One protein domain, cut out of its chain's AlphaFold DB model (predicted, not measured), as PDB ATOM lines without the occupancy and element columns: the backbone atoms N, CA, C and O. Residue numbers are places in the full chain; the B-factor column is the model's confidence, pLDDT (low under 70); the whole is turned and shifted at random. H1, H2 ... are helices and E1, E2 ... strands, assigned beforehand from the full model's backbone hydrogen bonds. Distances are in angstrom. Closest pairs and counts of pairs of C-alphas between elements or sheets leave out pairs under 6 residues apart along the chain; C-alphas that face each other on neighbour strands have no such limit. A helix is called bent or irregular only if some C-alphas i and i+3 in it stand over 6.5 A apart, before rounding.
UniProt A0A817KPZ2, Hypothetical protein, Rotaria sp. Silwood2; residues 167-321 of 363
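AT A GLANCE: This is residues 167 to 321 of the 363 residues of the protein "Hypothetical protein" of Rotaria sp. Silwood2 (UniProt A0A817KPZ2). A long, twisted sheet, drawn out by the hairpin E1 and E2 beyond short E3 and E4, has the long helix H1 along one face, in two layers. H2 and the farther H3 are off the sheet, and two long links, E3 to H1 and E4 to H2, join parts of the chain. The printed part has 155 residues, under half in named elements: E1, E2, E3, H1, E4, H2, H3 in chain order, class mixed. The sheet, E1 E2 E3 E4, is mixed; the whole is compact, with a radius of gyration of the C-alphas of 16.7 A, yet elongated, spanning 53 by 30 by 30 A.

HOW THE PARTS SIT: E1, residues 171 to 181, E2, residues 184 to 196, and E3, residues 207 to 211, form a meander, each strand the antiparallel neighbour of the one before. N 175 and O 191 are 2.9 A apart, N 194 and O 209 2.9 A. E2 bends by 54 degrees at residue 188. H1, residues 224 to 244, is on the sheet at a height of 6.7 A, over E3 and along it at 15 degrees on the local plane; the closest C-alphas of the two, Val 208 and Val 242, are 7.7 A apart. E4, residues 249 to 252, is parallel to E3, with N 208 and O 249 2.8 A apart; E3, H1 and E4 form a strand-helix-strand unit, two parallel neighbour strands with a helix between, its crossover right-handed. H2, residues 277 to 288, only just touches H1, with 3 pairs of C-alphas within 8 A, the closest His 232 and Met 287 at 5.5 A, at a steep tilt of 59 degrees. H3, residues 298 to 304, is apart from H1 and H2. Every O i to N i+4 pair is within hydrogen-bond range in H2 and H3, and 15 of 17 in H1.

IN THESE COORDINATES: E1 begins at C-alpha 171 (191.517, 181.316, 125.992) and is 32.2 A long; E2 is 35.7 A. H1, 31.2 A, is irregular: C-alphas 225 and 228 are 7.7 A apart. H3 ends at C-alpha 304 (163.852, 186.048, 130.621).

THE WHOLE: The farthest C-alphas, Glu 182 and Gln 308, are 56.6 A apart. The printed part has no cut; the links E3 to H1 and E4 to H2 are long. Mean pLDDT of the printed part is 76.5, with 39 residues under 70, among them 208 to 219 and 256 to 264.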
ATOM      1  N   ASN A 167     187.395 174.497 136.166       59.09
ATOM      2  CA  ASN A 167     186.039 174.020 135.841       59.09
ATOM      3  C   ASN A 167     185.472 174.660 134.554       59.09
ATOM      4  O   ASN A 167     184.516 174.130 133.999       59.09
ATOM      5  N   HIS A 168     186.063 175.758 134.065       65.94
ATOM      6  CA  HIS A 168     185.658 176.475 132.854       65.94
ATOM      7  C   HIS A 168     186.899 176.900 132.045       65.94
ATOM      8  O   HIS A 168     187.400 178.004 132.249       65.94
ATOM      9  N   PRO A 169     187.440 176.050 131.153       72.25
ATOM     10  CA  PRO A 169     188.618 176.396 130.366       72.25
ATOM     11  C   PRO A 169     188.300 177.512 129.363       72.25
ATOM     12  O   PRO A 169     187.325 177.429 128.611       72.25
ATOM     13  N   TYR A 170     189.160 178.528 129.310       76.94
ATOM     14  CA  TYR A 170     189.044 179.646 128.376       76.94
ATOM     15  C   TYR A 170     190.388 180.012 127.753       76.94
ATOM     16  O   TYR A 170     191.457 179.660 128.250       76.94
ATOM     17  N   ARG A 171     190.339 180.725 126.627       76.62
ATOM     18  CA  ARG A 171     191.517 181.316 125.992       76.62
ATOM     19  C   ARG A 171     191.536 182.813 126.248       76.62
ATOM     20  O   ARG A 171     190.647 183.525 125.791       76.62
ATOM     21  N   THR A 172     192.592 183.293 126.887       81.56
ATOM     22  CA  THR A 172     192.849 184.732 127.006       81.56
ATOM     23  C   THR A 172     193.520 185.260 125.745       81.56
ATOM     24  O   THR A 172     194.486 184.667 125.255       81.56
ATOM     25  N   LYS A 173     193.054 186.402 125.236       81.62
ATOM     26  CA  LYS A 173     193.778 187.179 124.221       81.62
ATOM     27  C   LYS A 173     193.985 188.608 124.695       81.62
ATOM     28  O   LYS A 173     193.151 189.179 125.391       81.62
ATOM     29  N   VAL A 174     195.106 189.180 124.265       84.62
ATOM     30  CA  VAL A 174     195.416 190.599 124.434       84.62
ATOM     31  C   VAL A 174     195.677 191.180 123.055       84.62
ATOM     32  O   VAL A 174     196.514 190.663 122.312       84.62
ATOM     33  N   ILE A 175     194.935 192.221 122.695       85.19
ATOM     34  CA  ILE A 175     194.958 192.824 121.365       85.19
ATOM     35  C   ILE A 175     195.357 194.286 121.508       85.19
ATOM     36  O   ILE A 175     194.730 195.023 122.258       85.19
ATOM     37  N   PHE A 176     196.378 194.705 120.761       87.75
ATOM     38  CA  PHE A 176     196.838 196.091 120.699       87.75
ATOM     39  C   PHE A 176     196.740 196.626 119.273       87.75
ATOM     40  O   PHE A 176     197.067 195.910 118.324       87.75
ATOM     41  N   ALA A 177     196.349 197.893 119.123       89.31
ATOM     42  CA  ALA A 177     196.397 198.592 117.841       89.31
ATOM     43  C   ALA A 177     197.447 199.707 117.854       89.31
ATOM     44  O   ALA A 177     197.573 200.472 118.817       89.31
ATOM     45  N   PHE A 178     198.180 199.799 116.744       90.38
ATOM     46  CA  PHE A 178     199.279 200.735 116.545       90.38
ATOM     47  C   PHE A 178     199.003 201.626 115.341       90.38
ATOM     48  O   PHE A 178     198.467 201.182 114.325       90.38
ATOM     49  N   GLN A 179     199.399 202.889 115.443       90.69
ATOM     50  CA  GLN A 179     199.398 203.833 114.340       90.69
ATOM     51  C   GLN A 179     200.802 204.389 114.142       90.69
ATOM     52  O   GLN A 179     201.436 204.856 115.084       90.69
ATOM     53  N   LYS A 180     201.254 204.409 112.890       91.44
ATOM     54  CA  LYS A 180     202.519 205.037 112.526       91.44
ATOM     55  C   LYS A 180     202.368 206.559 112.514       91.44
ATOM     56  O   LYS A 180     201.718 207.114 111.627       91.44
ATOM     57  N   ILE A 181     202.982 207.234 113.481       86.56
ATOM     58  CA  ILE A 181     203.004 208.695 113.612       86.56
ATOM     59  C   ILE A 181     204.457 209.141 113.508       86.56
ATOM     60  O   ILE A 181     205.296 208.691 114.278       86.56
ATOM     61  N   GLU A 182     204.769 210.002 112.534       88.38
ATOM     62  CA  GLU A 182     206.132 210.541 112.354       88.38
ATOM     63  C   GLU A 182     207.204 209.431 112.259       88.38
ATOM     64  O   GLU A 182     208.322 209.561 112.742       88.38
ATOM     65  N   ASN A 183     206.843 208.325 111.594       87.38
ATOM     66  CA  ASN A 183     207.640 207.102 111.437       87.38
ATOM     67  C   ASN A 183     207.896 206.273 112.706       87.38
ATOM     68  O   ASN A 183     208.679 205.327 112.640       87.38
ATOM     69  N   VAL A 184     207.191 206.550 113.799       85.19
ATOM     70  CA  VAL A 184     207.217 205.753 115.031       85.19
ATOM     71  C   VAL A 184     205.881 205.034 115.204       85.19
ATOM     72  O   VAL A 184     204.825 205.616 114.957       85.19
ATOM     73  N   ASP A 185     205.920 203.769 115.619       88.81
ATOM     74  CA  ASP A 185     204.713 203.017 115.955       88.81
ATOM     75  C   ASP A 185     204.205 203.450 117.333       88.81
ATOM     76  O   ASP A 185     204.871 203.265 118.352       88.81
ATOM     77  N   VAL A 186     203.018 204.051 117.356       84.81
ATOM     78  CA  VAL A 186     202.363 204.534 118.571       84.81
ATOM     79  C   VAL A 186     201.176 203.634 118.874       84.81
ATOM     80  O   VAL A 186     200.233 203.553 118.085       84.81
ATOM     81  N   VAL A 187     201.220 202.957 120.019       85.38
ATOM     82  CA  VAL A 187     200.078 202.192 120.526       85.38
ATOM     83  C   VAL A 187     198.980 203.155 120.974       85.38
ATOM     84  O   VAL A 187     199.252 204.141 121.658       85.38
ATOM     85  N   PHE A 188     197.742 202.906 120.555       84.88
ATOM     86  CA  PHE A 188     196.621 203.805 120.852       84.88
ATOM     87  C   PHE A 188     195.376 203.093 121.387       84.88
ATOM     88  O   PHE A 188     194.420 203.769 121.758       84.88
ATOM     89  N   PHE A 189     195.366 201.760 121.391       85.44
ATOM     90  CA  PHE A 189     194.254 200.933 121.847       85.44
ATOM     91  C   PHE A 189     194.809 199.611 122.374       85.44
ATOM     92  O   PHE A 189     195.722 199.043 121.764       85.44
ATOM     93  N   GLY A 190     194.234 199.115 123.464       83.31
ATOM     94  CA  GLY A 190     194.433 197.760 123.956       83.31
ATOM     95  C   GLY A 190     193.102 197.143 124.395       83.31
ATOM     96  O   GLY A 190     192.157 197.865 124.698       83.31
ATOM     97  N   MET A 191     193.013 195.814 124.392       83.19
ATOM     98  CA  MET A 191     191.835 195.060 124.825       83.19
ATOM     99  C   MET A 191     192.240 193.679 125.341       83.19
ATOM    100  O   MET A 191     193.063 193.004 124.719       83.19
ATOM    101  N   TYR A 192     191.609 193.249 126.435       81.94
ATOM    102  CA  TYR A 192     191.690 191.890 126.970       81.94
ATOM    103  C   TYR A 192     190.377 191.152 126.712       81.94
ATOM    104  O   TYR A 192     189.294 191.719 126.874       81.94
ATOM    105  N   THR A 193     190.463 189.886 126.316       84.50
ATOM    106  CA  THR A 193     189.286 189.039 126.089       84.50
ATOM    107  C   THR A 193     189.485 187.655 126.685       84.50
ATOM    108  O   THR A 193     190.610 187.151 126.735       84.50
ATOM    109  N   GLN A 194     188.387 187.041 127.126       85.81
ATOM    110  CA  GLN A 194     188.327 185.639 127.535       85.81
ATOM    111  C   GLN A 194     187.344 184.910 126.607       85.81
ATOM    112  O   GLN A 194     186.172 185.270 126.504       85.81
ATOM    113  N   GLU A 195     187.821 183.895 125.892       83.62
ATOM    114  CA  GLU A 195     187.029 183.128 124.929       83.62
ATOM    115  C   GLU A 195     186.721 181.727 125.477       83.62
ATOM    116  O   GLU A 195     187.634 180.917 125.655       83.62
ATOM    117  N   TYR A 196     185.440 181.425 125.713       80.50
ATOM    118  CA  TYR A 196     184.963 180.137 126.224       80.50
ATOM    119  C   TYR A 196     184.366 179.316 125.076       80.50
ATOM    120  O   TYR A 196     183.229 179.516 124.641       80.50
ATOM    121  N   ALA A 197     185.184 178.417 124.532       73.00
ATOM    122  CA  ALA A 197     184.835 177.609 123.366       73.00
ATOM    123  C   ALA A 197     183.817 176.495 123.694       73.00
ATOM    124  O   ALA A 197     183.403 176.317 124.840       73.00
ATOM    125  N   GLU A 198     183.448 175.697 122.688       71.88
ATOM    126  CA  GLU A 198     182.538 174.544 122.815       71.88
ATOM    127  C   GLU A 198     182.955 173.538 123.902       71.88
ATOM    128  O   GLU A 198     182.113 172.906 124.530       71.88
ATOM    129  N   CYS A 199     184.256 173.389 124.156       69.00
ATOM    130  CA  CYS A 199     184.759 172.463 125.168       69.00
ATOM    131  C   CYS A 199     184.574 172.957 126.614       69.00
ATOM    132  O   CYS A 199     184.873 172.210 127.546       69.00
ATOM    133  N   CYS A 200     184.127 174.200 126.816       72.56
ATOM    134  CA  CYS A 200     183.807 174.719 128.139       72.56
ATOM    135  C   CYS A 200     182.415 174.230 128.570       72.56
ATOM    136  O   CYS A 200     181.473 174.364 127.789       72.56
ATOM    137  N   PRO A 201     182.236 173.697 129.792       73.31
ATOM    138  CA  PRO A 201     180.916 173.312 130.275       73.31
ATOM    139  C   PRO A 201     179.992 174.525 130.463       73.31
ATOM    140  O   PRO A 201     180.433 175.676 130.564       73.31
ATOM    141  N   VAL A 202     178.690 174.238 130.501       70.12
ATOM    142  CA  VAL A 202     177.627 175.182 130.879       70.12
ATOM    143  C   VAL A 202     177.926 175.707 132.292       70.12
ATOM    144  O   VAL A 202     178.343 174.903 133.127       70.12
ATOM    145  N   PRO A 203     177.727 177.010 132.580       76.19
ATOM    146  CA  PRO A 203     177.013 178.029 131.787       76.19
ATOM    147  C   PRO A 203     177.844 178.795 130.739       76.19
ATOM    148  O   PRO A 203     177.302 179.642 130.024       76.19
ATOM    149  N   ASN A 204     179.137 178.496 130.605       80.00
ATOM    150  CA  ASN A 204     180.084 179.301 129.824       80.00
ATOM    151  C   ASN A 204     180.269 178.876 128.360       80.00
ATOM    152  O   ASN A 204     180.929 179.585 127.602       80.00
ATOM    153  N   THR A 205     179.702 177.745 127.940       75.50
ATOM    154  CA  THR A 205     179.834 177.224 126.570       75.50
ATOM    155  C   THR A 205     179.433 178.260 125.511       75.50
ATOM    156  O   THR A 205     178.369 178.868 125.609       75.50
ATOM    157  N   TYR A 206     180.260 178.434 124.471       75.38
ATOM    158  CA  TYR A 206     180.035 179.359 123.344       75.38
ATOM    159  C   TYR A 206     179.931 180.847 123.718       75.38
ATOM    160  O   TYR A 206     179.361 181.644 122.960       75.38
ATOM    161  N   ARG A 207     180.484 181.250 124.865       79.06
ATOM    162  CA  ARG A 207     180.475 182.646 125.314       79.06
ATOM    163  C   ARG A 207     181.844 183.289 125.123       79.06
ATOM    164  O   ARG A 207     182.887 182.688 125.356       79.06
ATOM    165  N   VAL A 208     181.845 184.553 124.730       68.00
ATOM    166  CA  VAL A 208     183.025 185.411 124.788       68.00
ATOM    167  C   VAL A 208     182.768 186.475 125.829       68.00
ATOM    168  O   VAL A 208     181.744 187.158 125.804       68.00
ATOM    169  N   TYR A 209     183.718 186.630 126.733       69.88
ATOM    170  CA  TYR A 209     183.769 187.766 127.624       69.88
ATOM    171  C   TYR A 209     184.728 188.803 127.056       69.88
ATOM    172  O   TYR A 209     185.899 188.522 126.780       69.88
ATOM    173  N   ILE A 210     184.211 190.006 126.845       63.88
ATOM    174  CA  ILE A 210     184.971 191.151 126.374       63.88
ATOM    175  C   ILE A 210     185.122 192.099 127.545       63.88
ATOM    176  O   ILE A 210     184.160 192.711 128.018       63.88
ATOM    177  N   TYR A 211     186.362 192.258 127.983       62.09
ATOM    178  CA  TYR A 211     186.674 193.202 129.030       62.09
ATOM    179  C   TYR A 211     186.802 194.607 128.428       62.09
ATOM    180  O   TYR A 211     187.861 194.997 127.930       62.09
ATOM    181  N   ILE A 212     185.714 195.387 128.457       54.59
ATOM    182  CA  ILE A 212     185.726 196.792 128.003       54.59
ATOM    183  C   ILE A 212     186.338 197.734 129.052       54.59
ATOM    184  O   ILE A 212     186.693 198.868 128.734       54.59
ATOM    185  N   SER A 213     186.619 197.268 130.269       41.44
ATOM    186  CA  SER A 213     187.331 198.075 131.270       41.44
ATOM    187  C   SER A 213     188.835 198.211 131.001       41.44
ATOM    188  O   SER A 213     189.557 198.727 131.831       41.44
ATOM    189  N   TYR A 214     189.332 197.829 129.826       49.56
ATOM    190  CA  TYR A 214     190.723 198.048 129.429       49.56
ATOM    191  C   TYR A 214     190.832 198.759 128.070       49.56
ATOM    192  O   TYR A 214     191.865 198.688 127.418       49.56
ATOM    193  N   LEU A 215     189.795 199.496 127.655       49.38
ATOM    194  CA  LEU A 215     189.843 200.408 126.508       49.38
ATOM    195  C   LEU A 215     190.653 201.656 126.886       49.38
ATOM    196  O   LEU A 215     190.149 202.771 127.020       49.38
ATOM    197  N   ASP A 216     191.933 201.437 127.156       50.38
ATOM    198  CA  ASP A 216     192.857 202.519 127.379       50.38
ATOM    199  C   ASP A 216     193.220 203.075 126.011       50.38
ATOM    200  O   ASP A 216     193.671 202.365 125.112       50.38
ATOM    201  N   THR A 217     192.900 204.341 125.808       55.78
ATOM    202  CA  THR A 217     193.081 204.996 124.523       55.78
ATOM    203  C   THR A 217     194.004 206.150 124.745       55.78
ATOM    204  O   THR A 217     193.604 207.123 125.375       55.78
ATOM    205  N   VAL A 218     195.223 206.092 124.232       58.88
ATOM    206  CA  VAL A 218     196.085 207.263 124.308       58.88
ATOM    207  C   VAL A 218     195.619 208.242 123.234       58.88
ATOM    208  O   VAL A 218     195.500 207.879 122.062       58.88
ATOM    209  N   HIS A 219     195.331 209.492 123.609       67.75
ATOM    210  CA  HIS A 219     194.714 210.499 122.726       67.75
ATOM    211  C   HIS A 219     195.579 210.944 121.520       67.75
ATOM    212  O   HIS A 219     195.301 211.962 120.874       67.75
ATOM    213  N   PHE A 220     196.658 210.217 121.229       74.50
ATOM    214  CA  PHE A 220     197.615 210.491 120.166       74.50
ATOM    215  C   PHE A 220     197.145 210.041 118.781       74.50
ATOM    216  O   PHE A 220     197.782 210.430 117.807       74.50
ATOM    217  N   PHE A 221     196.036 209.298 118.663       83.56
ATOM    218  CA  PHE A 221     195.484 208.896 117.364       83.56
ATOM    219  C   PHE A 221     195.263 210.105 116.431       83.56
ATOM    220  O   PHE A 221     194.647 211.113 116.801       83.56
ATOM    221  N   ARG A 222     195.751 210.003 115.191       82.06
ATOM    222  CA  ARG A 222     195.642 211.026 114.143       82.06
ATOM    223  C   ARG A 222     194.954 210.456 112.898       82.06
ATOM    224  O   ARG A 222     195.381 209.429 112.396       82.06
ATOM    225  N   PRO A 223     193.974 211.143 112.296       87.88
ATOM    226  CA  PRO A 223     193.319 212.368 112.751       87.88
ATOM    227  C   PRO A 223     192.438 212.164 113.995       87.88
ATOM    228  O   PRO A 223     191.641 211.229 114.062       87.88
ATOM    229  N   LYS A 224     192.503 213.118 114.939       81.75
ATOM    230  CA  LYS A 224     191.749 213.076 116.206       81.75
ATOM    231  C   LYS A 224     190.241 212.920 116.016       81.75
ATOM    232  O   LYS A 224     189.593 212.368 116.887       81.75
ATOM    233  N   LEU A 225     189.665 213.384 114.908       84.56
ATOM    234  CA  LEU A 225     188.219 213.306 114.675       84.56
ATOM    235  C   LEU A 225     187.697 211.859 114.592       84.56
ATOM    236  O   LEU A 225     186.545 211.601 114.924       84.56
ATOM    237  N   TYR A 226     188.543 210.913 114.179       85.62
ATOM    238  CA  TYR A 226     188.117 209.554 113.852       85.62
ATOM    239  C   TYR A 226     188.428 208.524 114.940       85.62
ATOM    240  O   TYR A 226     188.049 207.369 114.778       85.62
ATOM    241  N   HIS A 227     189.058 208.916 116.056       82.62
ATOM    242  CA  HIS A 227     189.487 207.958 117.085       82.62
ATOM    243  C   HIS A 227     188.329 207.073 117.577       82.62
ATOM    244  O   HIS A 227     188.461 205.856 117.603       82.62
ATOM    245  N   GLN A 228     187.161 207.664 117.860       81.50
ATOM    246  CA  GLN A 228     185.990 206.916 118.338       81.50
ATOM    247  C   GLN A 228     185.476 205.916 117.305       81.50
ATOM    248  O   GLN A 228     185.096 204.811 117.671       81.50
ATOM    249  N   HIS A 229     185.493 206.299 116.025       85.62
ATOM    250  CA  HIS A 229     185.054 205.423 114.944       85.62
ATOM    251  C   HIS A 229     185.995 204.226 114.827       85.62
ATOM    252  O   HIS A 229     185.533 203.099 114.803       85.62
ATOM    253  N   VAL A 230     187.312 204.448 114.859       88.69
ATOM    254  CA  VAL A 230     188.287 203.348 114.795       88.69
ATOM    255  C   VAL A 230     188.148 202.387 115.977       88.69
ATOM    256  O   VAL A 230     188.262 201.182 115.790       88.69
ATOM    257  N   TYR A 231     187.863 202.886 117.181       86.25
ATOM    258  CA  TYR A 231     187.640 202.016 118.343       86.25
ATOM    259  C   TYR A 231     186.385 201.160 118.183       86.25
ATOM    260  O   TYR A 231     186.421 199.977 118.510       86.25
ATOM    261  N   HIS A 232     185.302 201.734 117.644       86.44
ATOM    262  CA  HIS A 232     184.108 200.963 117.305       86.44
ATOM    263  C   HIS A 232     184.429 199.887 116.271       86.44
ATOM    264  O   HIS A 232     184.114 198.733 116.517       86.44
ATOM    265  N   GLU A 233     185.119 200.232 115.180       88.81
ATOM    266  CA  GLU A 233     185.473 199.283 114.116       88.81
ATOM    267  C   GLU A 233     186.350 198.124 114.615       88.81
ATOM    268  O   GLU A 233     186.180 196.992 114.172       88.81
ATOM    269  N   ILE A 234     187.271 198.364 115.559       88.31
ATOM    270  CA  ILE A 234     188.080 197.289 116.158       88.31
ATOM    271  C   ILE A 234     187.197 196.319 116.955       88.31
ATOM    272  O   ILE A 234     187.359 195.103 116.833       88.31
ATOM    273  N   LEU A 235     186.275 196.840 117.770       86.50
ATOM    274  CA  LEU A 235     185.370 196.017 118.578       86.50
ATOM    275  C   LEU A 235     184.371 195.251 117.710       86.50
ATOM    276  O   LEU A 235     184.199 194.052 117.901       86.50
ATOM    277  N   ILE A 236     183.775 195.930 116.733       87.06
ATOM    278  CA  ILE A 236     182.896 195.364 115.706       87.06
ATOM    279  C   ILE A 236     183.615 194.239 114.957       87.06
ATOM    280  O   ILE A 236     183.149 193.102 114.940       87.06
ATOM    281  N   GLY A 237     184.817 194.500 114.439       88.69
ATOM    282  CA  GLY A 237     185.603 193.490 113.732       88.69
ATOM    283  C   GLY A 237     185.960 192.286 114.607       88.69
ATOM    284  O   GLY A 237     185.998 191.157 114.119       88.69
ATOM    285  N   TYR A 238     186.181 192.499 115.907       88.38
ATOM    286  CA  TYR A 238     186.364 191.404 116.856       88.38
ATOM    287  C   TYR A 238     185.071 190.605 117.074       88.38
ATOM    288  O   TYR A 238     185.114 189.377 117.038       88.38
ATOM    289  N   LEU A 239     183.929 191.275 117.261       86.31
ATOM    290  CA  LEU A 239     182.617 190.642 117.436       86.31
ATOM    291  C   LEU A 239     182.220 189.802 116.217       86.31
ATOM    292  O   LEU A 239     181.809 188.650 116.373       86.31
ATOM    293  N   ASP A 240     182.406 190.332 115.009       86.25
ATOM    294  CA  ASP A 240     182.171 189.591 113.770       86.25
ATOM    295  C   ASP A 240     183.131 188.396 113.644       86.25
ATOM    296  O   ASP A 240     182.714 187.283 113.317       86.25
ATOM    297  N   ASN A 241     184.406 188.571 114.012       86.19
ATOM    298  CA  ASN A 241     185.369 187.473 114.021       86.19
ATOM    299  C   ASN A 241     184.938 186.340 114.959       86.19
ATOM    300  O   ASN A 241     184.901 185.187 114.530       86.19
ATOM    301  N   VAL A 242     184.591 186.627 116.215       83.50
ATOM    302  CA  VAL A 242     184.177 185.572 117.154       83.50
ATOM    303  C   VAL A 242     182.851 184.937 116.730       83.50
ATOM    304  O   VAL A 242     182.705 183.716 116.782       83.50
ATOM    305  N   LYS A 243     181.917 185.713 116.182       84.00
ATOM    306  CA  LYS A 243     180.675 185.176 115.619       84.00
ATOM    307  C   LYS A 243     180.941 184.165 114.499       84.00
ATOM    308  O   LYS A 243     180.353 183.086 114.493       84.00
ATOM    309  N   GLN A 244     181.869 184.462 113.588       81.69
ATOM    310  CA  GLN A 244     182.269 183.538 112.516       81.69
ATOM    311  C   GLN A 244     182.932 182.254 113.039       81.69
ATOM    312  O   GLN A 244     182.852 181.214 112.389       81.69
ATOM    313  N   HIS A 245     183.555 182.305 114.219       78.50
ATOM    314  CA  HIS A 245     184.150 181.143 114.888       78.50
ATOM    315  C   HIS A 245     183.155 180.366 115.770       78.50
ATOM    316  O   HIS A 245     183.563 179.439 116.467       78.50
ATOM    317  N   GLY A 246     181.861 180.705 115.727       77.81
ATOM    318  CA  GLY A 246     180.795 179.950 116.390       77.81
ATOM    319  C   GLY A 246     180.468 180.399 117.814       77.81
ATOM    320  O   GLY A 246     179.694 179.729 118.492       77.81
ATOM    321  N   TYR A 247     181.017 181.523 118.282       80.94
ATOM    322  CA  TYR A 247     180.605 182.100 119.560       80.94
ATOM    323  C   TYR A 247     179.226 182.763 119.432       80.94
ATOM    324  O   TYR A 247     178.958 183.482 118.469       80.94
ATOM    325  N   MET A 248     178.349 182.518 120.408       81.81
ATOM    326  CA  MET A 248     176.941 182.933 120.367       81.81
ATOM    327  C   MET A 248     176.651 184.167 121.221       81.81
ATOM    328  O   MET A 248     175.796 184.973 120.859       81.81
ATOM    329  N   TYR A 249     177.364 184.323 122.336       83.44
ATOM    330  CA  TYR A 249     177.140 185.408 123.289       83.44
ATOM    331  C   TYR A 249     178.415 186.220 123.483       83.44
ATOM    332  O   TYR A 249     179.497 185.653 123.634       83.44
ATOM    333  N   ALA A 250     178.268 187.542 123.531       85.69
ATOM    334  CA  ALA A 250     179.321 188.464 123.927       85.69
ATOM    335  C   ALA A 250     178.887 189.205 125.195       85.69
ATOM    336  O   ALA A 250     177.811 189.798 125.236       85.69
ATOM    337  N   HIS A 251     179.727 189.169 126.222       84.62
ATOM    338  CA  HIS A 251     179.497 189.866 127.483       84.62
ATOM    339  C   HIS A 251     180.415 191.075 127.568       84.62
ATOM    340  O   HIS A 251     181.611 190.962 127.318       84.62
ATOM    341  N   ILE A 252     179.843 192.225 127.918       83.44
ATOM    342  CA  ILE A 252     180.549 193.496 128.054       83.44
ATOM    343  C   ILE A 252     180.280 194.029 129.455       83.44
ATOM    344  O   ILE A 252     179.122 194.176 129.849       83.44
ATOM    345  N   TRP A 253     181.342 194.351 130.189       79.00
ATOM    346  CA  TRP A 253     181.232 195.063 131.457       79.00
ATOM    347  C   TRP A 253     181.639 196.530 131.302       79.00
ATOM    348  O   TRP A 253     182.793 196.856 131.026       79.00
ATOM    349  N   ASP A 254     180.666 197.423 131.491       72.88
ATOM    350  CA  ASP A 254     180.869 198.871 131.472       72.88
ATOM    351  C   ASP A 254     181.417 199.358 132.826       72.88
ATOM    352  O   ASP A 254     180.657 199.822 133.680       72.88
ATOM    353  N   CYS A 255     182.735 199.277 133.035       72.81
ATOM    354  CA  CYS A 255     183.390 199.769 134.251       72.81
ATOM    355  C   CYS A 255     184.396 200.895 133.927       72.81
ATOM    356  O   CYS A 255     185.475 200.634 133.396       72.81
ATOM    357  N   PRO A 256     184.063 202.178 134.171       69.06
ATOM    358  CA  PRO A 256     185.013 203.267 133.977       69.06
ATOM    359  C   PRO A 256     186.112 203.239 135.048       69.06
ATOM    360  O   PRO A 256     185.849 202.926 136.207       69.06
ATOM    361  N   ALA A 257     187.328 203.648 134.672       65.12
ATOM    362  CA  ALA A 257     188.458 203.707 135.597       65.12
ATOM    363  C   ALA A 257     188.196 204.704 136.728       65.12
ATOM    364  O   ALA A 257     187.706 205.811 136.481       65.12
ATOM    365  N   ASN A 258     188.599 204.348 137.948       66.06
ATOM    366  CA  ASN A 258     188.700 205.311 139.039       66.06
ATOM    367  C   ASN A 258     189.881 206.269 138.795       66.06
ATOM    368  O   ASN A 258     190.855 205.918 138.123       66.06
ATOM    369  N   GLU A 259     189.805 207.483 139.346       62.19
ATOM    370  CA  GLU A 259     190.912 208.444 139.279       62.19
ATOM    371  C   GLU A 259     192.196 207.823 139.854       62.19
ATOM    372  O   GLU A 259     192.193 207.268 140.951       62.19
ATOM    373  N   GLY A 260     193.294 207.886 139.092       60.09
ATOM    374  CA  GLY A 260     194.593 207.331 139.488       60.09
ATOM    375  C   GLY A 260     194.775 205.823 139.269       60.09
ATOM    376  O   GLY A 260     195.866 205.320 139.524       60.09
ATOM    377  N   VAL A 261     193.759 205.102 138.777       62.25
ATOM    378  CA  VAL A 261     193.875 203.675 138.429       62.25
ATOM    379  C   VAL A 261     194.038 203.532 136.924       62.25
ATOM    380  O   VAL A 261     193.101 203.783 136.162       62.25
ATOM    381  N   ASP A 262     195.233 203.138 136.496       64.38
ATOM    382  CA  ASP A 262     195.511 202.817 135.102       64.38
ATOM    383  C   ASP A 262     195.189 201.360 134.817       64.38
ATOM    384  O   ASP A 262     195.495 200.458 135.596       64.38
ATOM    385  N   TYR A 263     194.532 201.165 133.685       65.50
ATOM    386  CA  TYR A 263     194.009 199.885 133.282       65.50
ATOM    387  C   TYR A 263     195.078 199.141 132.458       65.50
ATOM    388  O   TYR A 263     195.699 198.207 132.963       65.50
ATOM    389  N   ILE A 264     195.342 199.561 131.214       69.50
ATOM    390  CA  ILE A 264     196.410 198.954 130.396       69.50
ATOM    391  C   ILE A 264     197.655 199.837 130.372       69.50
ATOM    392  O   ILE A 264     198.764 199.352 130.590       69.50
ATOM    393  N   PHE A 265     197.501 201.120 130.037       71.19
ATOM    394  CA  PHE A 265     198.626 202.014 129.814       71.19
ATOM    395  C   PHE A 265     198.937 202.769 131.099       71.19
ATOM    396  O   PHE A 265     198.209 203.669 131.514       71.19
ATOM    397  N   CYS A 266     200.055 202.409 131.724       66.25
ATOM    398  CA  CYS A 266     200.567 203.139 132.873       66.25
ATOM    399  C   CYS A 266     200.873 204.596 132.497       66.25
ATOM    400  O   CYS A 266     201.450 204.866 131.441       66.25
ATOM    401  N   CYS A 267     200.559 205.515 133.411       65.38
ATOM    402  CA  CYS A 267     200.855 206.941 133.312       65.38
ATOM    403  C   CYS A 267     200.151 207.624 132.132       65.38
ATOM    404  O   CYS A 267     200.794 208.219 131.262       65.38
ATOM    405  N   ARG A 268     198.812 207.568 132.113       65.19
ATOM    406  CA  ARG A 268     198.012 208.285 131.108       65.19
ATOM    407  C   ARG A 268     198.321 209.790 131.096       65.19
ATOM    408  O   ARG A 268     198.591 210.369 132.152       65.19
ATOM    409  N   PRO A 269     198.247 210.450 129.923       66.81
ATOM    410  CA  PRO A 269     198.435 211.893 129.836       66.81
ATOM    411  C   PRO A 269     197.471 212.640 130.773       66.81
ATOM    412  O   PRO A 269     196.275 212.337 130.760       66.81
ATOM    413  N   PRO A 270     197.938 213.632 131.549       64.31
ATOM    414  CA  PRO A 270     197.110 214.325 132.538       64.31
ATOM    415  C   PRO A 270     195.934 215.095 131.914       64.31
ATOM    416  O   PRO A 270     194.936 215.350 132.582       64.31
ATOM    417  N   GLU A 271     196.004 215.440 130.625       68.19
ATOM    418  CA  GLU A 271     194.913 216.089 129.889       68.19
ATOM    419  C   GLU A 271     193.809 215.110 129.454       68.19
ATOM    420  O   GLU A 271     192.756 215.528 128.957       68.19
ATOM    421  N   GLN A 272     194.035 213.800 129.584       70.06
ATOM    422  CA  GLN A 272     193.087 212.778 129.171       70.06
ATOM    423  C   GLN A 272     192.013 212.559 130.241       70.06
ATOM    424  O   GLN A 272     192.224 211.892 131.249       70.06
ATOM    425  N   LEU A 273     190.820 213.096 129.987       68.50
ATOM    426  CA  LEU A 273     189.672 212.929 130.874       68.50
ATOM    427  C   LEU A 273     189.106 211.506 130.810       68.50
ATOM    428  O   LEU A 273     188.824 210.986 129.726       68.50
ATOM    429  N   LEU A 274     188.848 210.924 131.980       70.69
ATOM    430  CA  LEU A 274     188.161 209.642 132.106       70.69
ATOM    431  C   LEU A 274     186.678 209.775 131.747       70.69
ATOM    432  O   LEU A 274     185.994 210.735 132.123       70.69
ATOM    433  N   SER A 275     186.161 208.794 131.007       70.38
ATOM    434  CA  SER A 275     184.734 208.721 130.702       70.38
ATOM    435  C   SER A 275     183.956 208.351 131.958       70.38
ATOM    436  O   SER A 275     184.229 207.340 132.592       70.38
ATOM    437  N   LYS A 276     182.934 209.140 132.298       77.19
ATOM    438  CA  LYS A 276     181.967 208.768 133.340       77.19
ATOM    439  C   LYS A 276     181.111 207.586 132.878       77.19
ATOM    440  O   LYS A 276     180.822 207.485 131.686       77.19
ATOM    441  N   LEU A 277     180.601 206.791 133.825       77.44
ATOM    442  CA  LEU A 277     179.801 205.581 133.568       77.44
ATOM    443  C   LEU A 277     178.721 205.779 132.495       77.44
ATOM    444  O   LEU A 277     178.710 205.073 131.497       77.44
ATOM    445  N   LYS A 278     177.870 206.804 132.636       78.81
ATOM    446  CA  LYS A 278     176.791 207.080 131.670       78.81
ATOM    447  C   LYS A 278     177.306 207.326 130.250       78.81
ATOM    448  O   LYS A 278     176.706 206.873 129.285       78.81
ATOM    449  N   ARG A 279     178.434 208.031 130.121       80.00
ATOM    450  CA  ARG A 279     179.050 208.324 128.823       80.00
ATOM    451  C   ARG A 279     179.657 207.068 128.200       80.00
ATOM    452  O   ARG A 279     179.557 206.920 126.989       80.00
ATOM    453  N   LEU A 280     180.268 206.200 129.010       78.31
ATOM    454  CA  LEU A 280     180.801 204.912 128.559       78.31
ATOM    455  C   LEU A 280     179.672 203.989 128.091       78.31
ATOM    456  O   LEU A 280     179.729 203.483 126.981       78.31
ATOM    457  N   GLN A 281     178.598 203.888 128.876       80.12
ATOM    458  CA  GLN A 281     177.400 203.147 128.490       80.12
ATOM    459  C   GLN A 281     176.837 203.667 127.165       80.12
ATOM    460  O   GLN A 281     176.654 202.896 126.235       80.12
ATOM    461  N   ASP A 282     176.600 204.979 127.031       83.19
ATOM    462  CA  ASP A 282     176.085 205.567 125.785       83.19
ATOM    463  C   ASP A 282     177.021 205.321 124.586       83.19
ATOM    464  O   ASP A 282     176.553 205.166 123.458       83.19
ATOM    465  N   TRP A 283     178.336 205.281 124.819       83.25
ATOM    466  CA  TRP A 283     179.342 204.956 123.808       83.25
ATOM    467  C   TRP A 283     179.244 203.490 123.367       83.25
ATOM    468  O   TRP A 283     179.101 203.234 122.172       83.25
ATOM    469  N   CYS A 284     179.186 202.547 124.315       80.44
ATOM    470  CA  CYS A 284     178.965 201.128 124.031       80.44
ATOM    471  C   CYS A 284     177.636 200.908 123.303       80.44
ATOM    472  O   CYS A 284     177.596 200.184 122.315       80.44
ATOM    473  N   ARG A 285     176.549 201.580 123.713       81.25
ATOM    474  CA  ARG A 285     175.254 201.470 123.020       81.25
ATOM    475  C   ARG A 285     175.379 201.859 121.548       81.25
ATOM    476  O   ARG A 285     175.022 201.059 120.698       81.25
ATOM    477  N   LYS A 286     175.978 203.018 121.256       84.44
ATOM    478  CA  LYS A 286     176.188 203.482 119.874       84.44
ATOM    479  C   LYS A 286     177.020 202.523 119.028       84.44
ATOM    480  O   LYS A 286     176.790 202.439 117.828       84.44
ATOM    481  N   MET A 287     178.004 201.857 119.629       83.25
ATOM    482  CA  MET A 287     178.823 200.860 118.941       83.25
ATOM    483  C   MET A 287     178.000 199.617 118.570       83.25
ATOM    484  O   MET A 287     178.116 199.112 117.460       83.25
ATOM    485  N   LEU A 288     177.119 199.173 119.470       79.88
ATOM    486  CA  LEU A 288     176.352 197.931 119.326       79.88
ATOM    487  C   LEU A 288     175.056 198.090 118.509       79.88
ATOM    488  O   LEU A 288     174.509 197.086 118.056       79.88
ATOM    489  N   ASP A 289     174.562 199.319 118.318       78.81
ATOM    490  CA  ASP A 289     173.254 199.610 117.703       78.81
ATOM    491  C   ASP A 289     173.099 199.068 116.259       78.81
ATOM    492  O   ASP A 289     171.971 198.893 115.803       78.81
ATOM    493  N   ASN A 290     174.198 198.770 115.547       65.69
ATOM    494  CA  ASN A 290     174.165 198.335 114.141       65.69
ATOM    495  C   ASN A 290     174.469 196.841 113.900       65.69
ATOM    496  O   ASN A 290     174.212 196.363 112.797       65.69
ATOM    497  N   GLU A 291     175.011 196.101 114.876       63.84
ATOM    498  CA  GLU A 291     175.581 194.757 114.628       63.84
ATOM    499  C   GLU A 291     174.974 193.611 115.444       63.84
ATOM    500  O   GLU A 291     175.148 192.436 115.103       63.84
ATOM    501  N   ILE A 292     174.251 193.925 116.518       65.69
ATOM    502  CA  ILE A 292     173.752 192.915 117.452       65.69
ATOM    503  C   ILE A 292     172.271 192.631 117.209       65.69
ATOM    504  O   ILE A 292     171.456 193.543 117.113       65.69
ATOM    505  N   ALA A 293     171.929 191.340 117.145       62.16
ATOM    506  CA  ALA A 293     170.552 190.878 116.975       62.16
ATOM    507  C   ALA A 293     169.663 191.251 118.173       62.16
ATOM    508  O   ALA A 293     168.532 191.694 117.990       62.16
ATOM    509  N   GLU A 294     170.186 191.100 119.391       67.19
ATOM    510  CA  GLU A 294     169.489 191.455 120.621       67.19
ATOM    511  C   GLU A 294     170.480 191.852 121.723       67.19
ATOM    512  O   GLU A 294     171.454 191.147 121.986       67.19
ATOM    513  N   ARG A 295     170.234 192.997 122.372       68.94
ATOM    514  CA  ARG A 295     170.985 193.441 123.551       68.94
ATOM    515  C   ARG A 295     170.119 193.266 124.788       68.94
ATOM    516  O   ARG A 295     169.076 193.913 124.903       68.94
ATOM    517  N   LEU A 296     170.604 192.482 125.740       69.44
ATOM    518  CA  LEU A 296     169.949 192.270 127.024       69.44
ATOM    519  C   LEU A 296     170.832 192.799 128.152       69.44
ATOM    520  O   LEU A 296     172.049 192.625 128.148       69.44
ATOM    521  N   ASP A 297     170.203 193.486 129.101       76.25
ATOM    522  CA  ASP A 297     170.802 193.704 130.415       76.25
ATOM    523  C   ASP A 297     170.850 192.356 131.141       76.25
ATOM    524  O   ASP A 297     169.907 191.579 131.013       76.25
ATOM    525  N   ILE A 298     171.907 192.072 131.901       76.25
ATOM    526  CA  ILE A 298     172.062 190.761 132.543       76.25
ATOM    527  C   ILE A 298     170.928 190.441 133.523       76.25
ATOM    528  O   ILE A 298     170.522 189.291 133.620       76.25
ATOM    529  N   MET A 299     170.343 191.442 134.189       76.88
ATOM    530  CA  MET A 299     169.166 191.226 135.034       76.88
ATOM    531  C   MET A 299     167.957 190.826 134.199       76.88
ATOM    532  O   MET A 299     167.188 189.956 134.599       76.88
ATOM    533  N   LYS A 300     167.792 191.451 133.032       80.31
ATOM    534  CA  LYS A 300     166.724 191.101 132.098       80.31
ATOM    535  C   LYS A 300     166.949 189.703 131.510       80.31
ATOM    536  O   LYS A 300     166.014 188.920 131.498       80.31
ATOM    537  N   ASP A 301     168.177 189.374 131.116       79.56
ATOM    538  CA  ASP A 301     168.559 188.045 130.619       79.56
ATOM    539  C   ASP A 301     168.303 186.955 131.672       79.56
ATOM    540  O   ASP A 301     167.712 185.923 131.367       79.56
ATOM    541  N   CYS A 302     168.649 187.202 132.938       81.00
ATOM    542  CA  CYS A 302     168.347 186.280 134.034       81.00
ATOM    543  C   CYS A 302     166.836 186.079 134.235       81.00
ATOM    544  O   CYS A 302     166.398 184.956 134.478       81.00
ATOM    545  N   LEU A 303     166.036 187.148 134.134       83.00
ATOM    546  CA  LEU A 303     164.576 187.071 134.255       83.00
ATOM    547  C   LEU A 303     163.947 186.318 133.078       83.00
ATOM    548  O   LEU A 303     163.117 185.434 133.293       83.00
ATOM    549  N   ASP A 304     164.364 186.644 131.855       83.19
ATOM    550  CA  ASP A 304     163.852 186.048 130.621       83.19
ATOM    551  C   ASP A 304     164.207 184.547 130.550       83.19
ATOM    552  O   ASP A 304     163.370 183.734 130.154       83.19
ATOM    553  N   ASN A 305     165.397 184.159 131.032       78.25
ATOM    554  CA  ASN A 305     165.841 182.763 131.124       78.25
ATOM    555  C   ASN A 305     165.422 182.049 132.424       78.25
ATOM    556  O   ASN A 305     165.794 180.895 132.627       78.25
ATOM    557  N   GLN A 306     164.651 182.706 133.299       81.12
ATOM    558  CA  GLN A 306     164.171 182.155 134.575       81.12
ATOM    559  C   GLN A 306     165.285 181.561 135.453       81.12
ATOM    560  O   GLN A 306     165.103 180.517 136.080       81.12
ATOM    561  N   VAL A 307     166.435 182.234 135.508       79.56
ATOM    562  CA  VAL A 307     167.578 181.829 136.333       79.56
ATOM    563  C   VAL A 307     167.150 181.744 137.798       79.56
ATOM    564  O   VAL A 307     166.708 182.735 138.382       79.56
ATOM    565  N   GLN A 308     167.270 180.554 138.393       74.88
ATOM    566  CA  GLN A 308     166.882 180.313 139.789       74.88
ATOM    567  C   GLN A 308     168.079 180.147 140.717       74.88
ATOM    568  O   GLN A 308     167.969 180.427 141.911       74.88
ATOM    569  N   THR A 309     169.218 179.697 140.187       70.88
ATOM    570  CA  THR A 309     170.449 179.532 140.957       70.88
ATOM    571  C   THR A 309     171.579 180.372 140.384       70.88
ATOM    572  O   THR A 309     171.677 180.610 139.185       70.88
ATOM    573  N   VAL A 310     172.482 180.791 141.268       72.38
ATOM    574  CA  VAL A 310     173.705 181.519 140.912       72.38
ATOM    575  C   VAL A 310     174.600 180.693 139.975       72.38
ATOM    576  O   VAL A 310     175.365 181.261 139.204       72.38
ATOM    577  N   LEU A 311     174.467 179.360 139.992       71.88
ATOM    578  CA  LEU A 311     175.207 178.446 139.114       71.88
ATOM    579  C   LEU A 311     174.812 178.548 137.634       71.88
ATOM    580  O   LEU A 311     175.575 178.097 136.783       71.88
ATOM    581  N   ASP A 312     173.654 179.134 137.321       73.62
ATOM    582  CA  ASP A 312     173.207 179.321 135.935       73.62
ATOM    583  C   ASP A 312     173.761 180.621 135.325       73.62
ATOM    584  O   ASP A 312     173.647 180.850 134.118       73.62
ATOM    585  N   ILE A 313     174.370 181.484 136.147       78.31
ATOM    586  CA  ILE A 313     174.984 182.735 135.701       78.31
ATOM    587  C   ILE A 313     176.374 182.420 135.128       78.31
ATOM    588  O   ILE A 313     177.173 181.768 135.804       78.31
ATOM    589  N   PRO A 314     176.710 182.898 133.912       81.00
ATOM    590  CA  PRO A 314     178.042 182.729 133.339       81.00
ATOM    591  C   PRO A 314     179.158 183.189 134.288       81.00
ATOM    592  O   PRO A 314     179.141 184.315 134.788       81.00
ATOM    593  N   TYR A 315     180.137 182.313 134.511       79.88
ATOM    594  CA  TYR A 315     181.248 182.520 135.434       79.88
ATOM    595  C   TYR A 315     182.493 182.991 134.682       79.88
ATOM    596  O   TYR A 315     183.129 182.212 133.972       79.88
ATOM    597  N   PHE A 316     182.868 184.255 134.840       80.81
ATOM    598  CA  PHE A 316     184.056 184.824 134.201       80.81
ATOM    599  C   PHE A 316     185.151 185.047 135.235       80.81
ATOM    600  O   PHE A 316     184.913 185.667 136.266       80.81
ATOM    601  N   ASP A 317     186.330 184.489 134.995       70.50
ATOM    602  CA  ASP A 317     187.376 184.389 136.014       70.50
ATOM    603  C   ASP A 317     187.909 185.775 136.418       70.50
ATOM    604  O   ASP A 317     188.208 186.599 135.553       70.50
ATOM    605  N   ASN A 318     188.034 186.016 137.730       69.38
ATOM    606  CA  ASN A 318     188.404 187.297 138.358       69.38
ATOM    607  C   ASN A 318     187.485 188.498 138.036       69.38
ATOM    608  O   ASN A 318     187.909 189.650 138.150       69.38
ATOM    609  N   GLU A 319     186.224 188.249 137.669       76.50
ATOM    610  CA  GLU A 319     185.261 189.301 137.329       76.50
ATOM    611  C   GLU A 319     184.313 189.697 138.468       76.50
ATOM    612  O   GLU A 319     184.239 189.066 139.525       76.50
ATOM    613  N   PHE A 320     183.530 190.753 138.217       76.50
ATOM    614  CA  PHE A 320     182.564 191.317 139.163       76.50
ATOM    615  C   PHE A 320     181.644 190.273 139.811       76.50
ATOM    616  O   PHE A 320     181.458 190.298 141.029       76.50
ATOM    617  N   TRP A 321     181.052 189.373 139.018       76.94
ATOM    618  CA  TRP A 321     180.060 188.423 139.525       76.94
ATOM    619  C   TRP A 321     180.669 187.393 140.480       76.94
ATOM    620  O   TRP A 321     180.173 187.331 141.604       76.94
TER     621      TRP A 321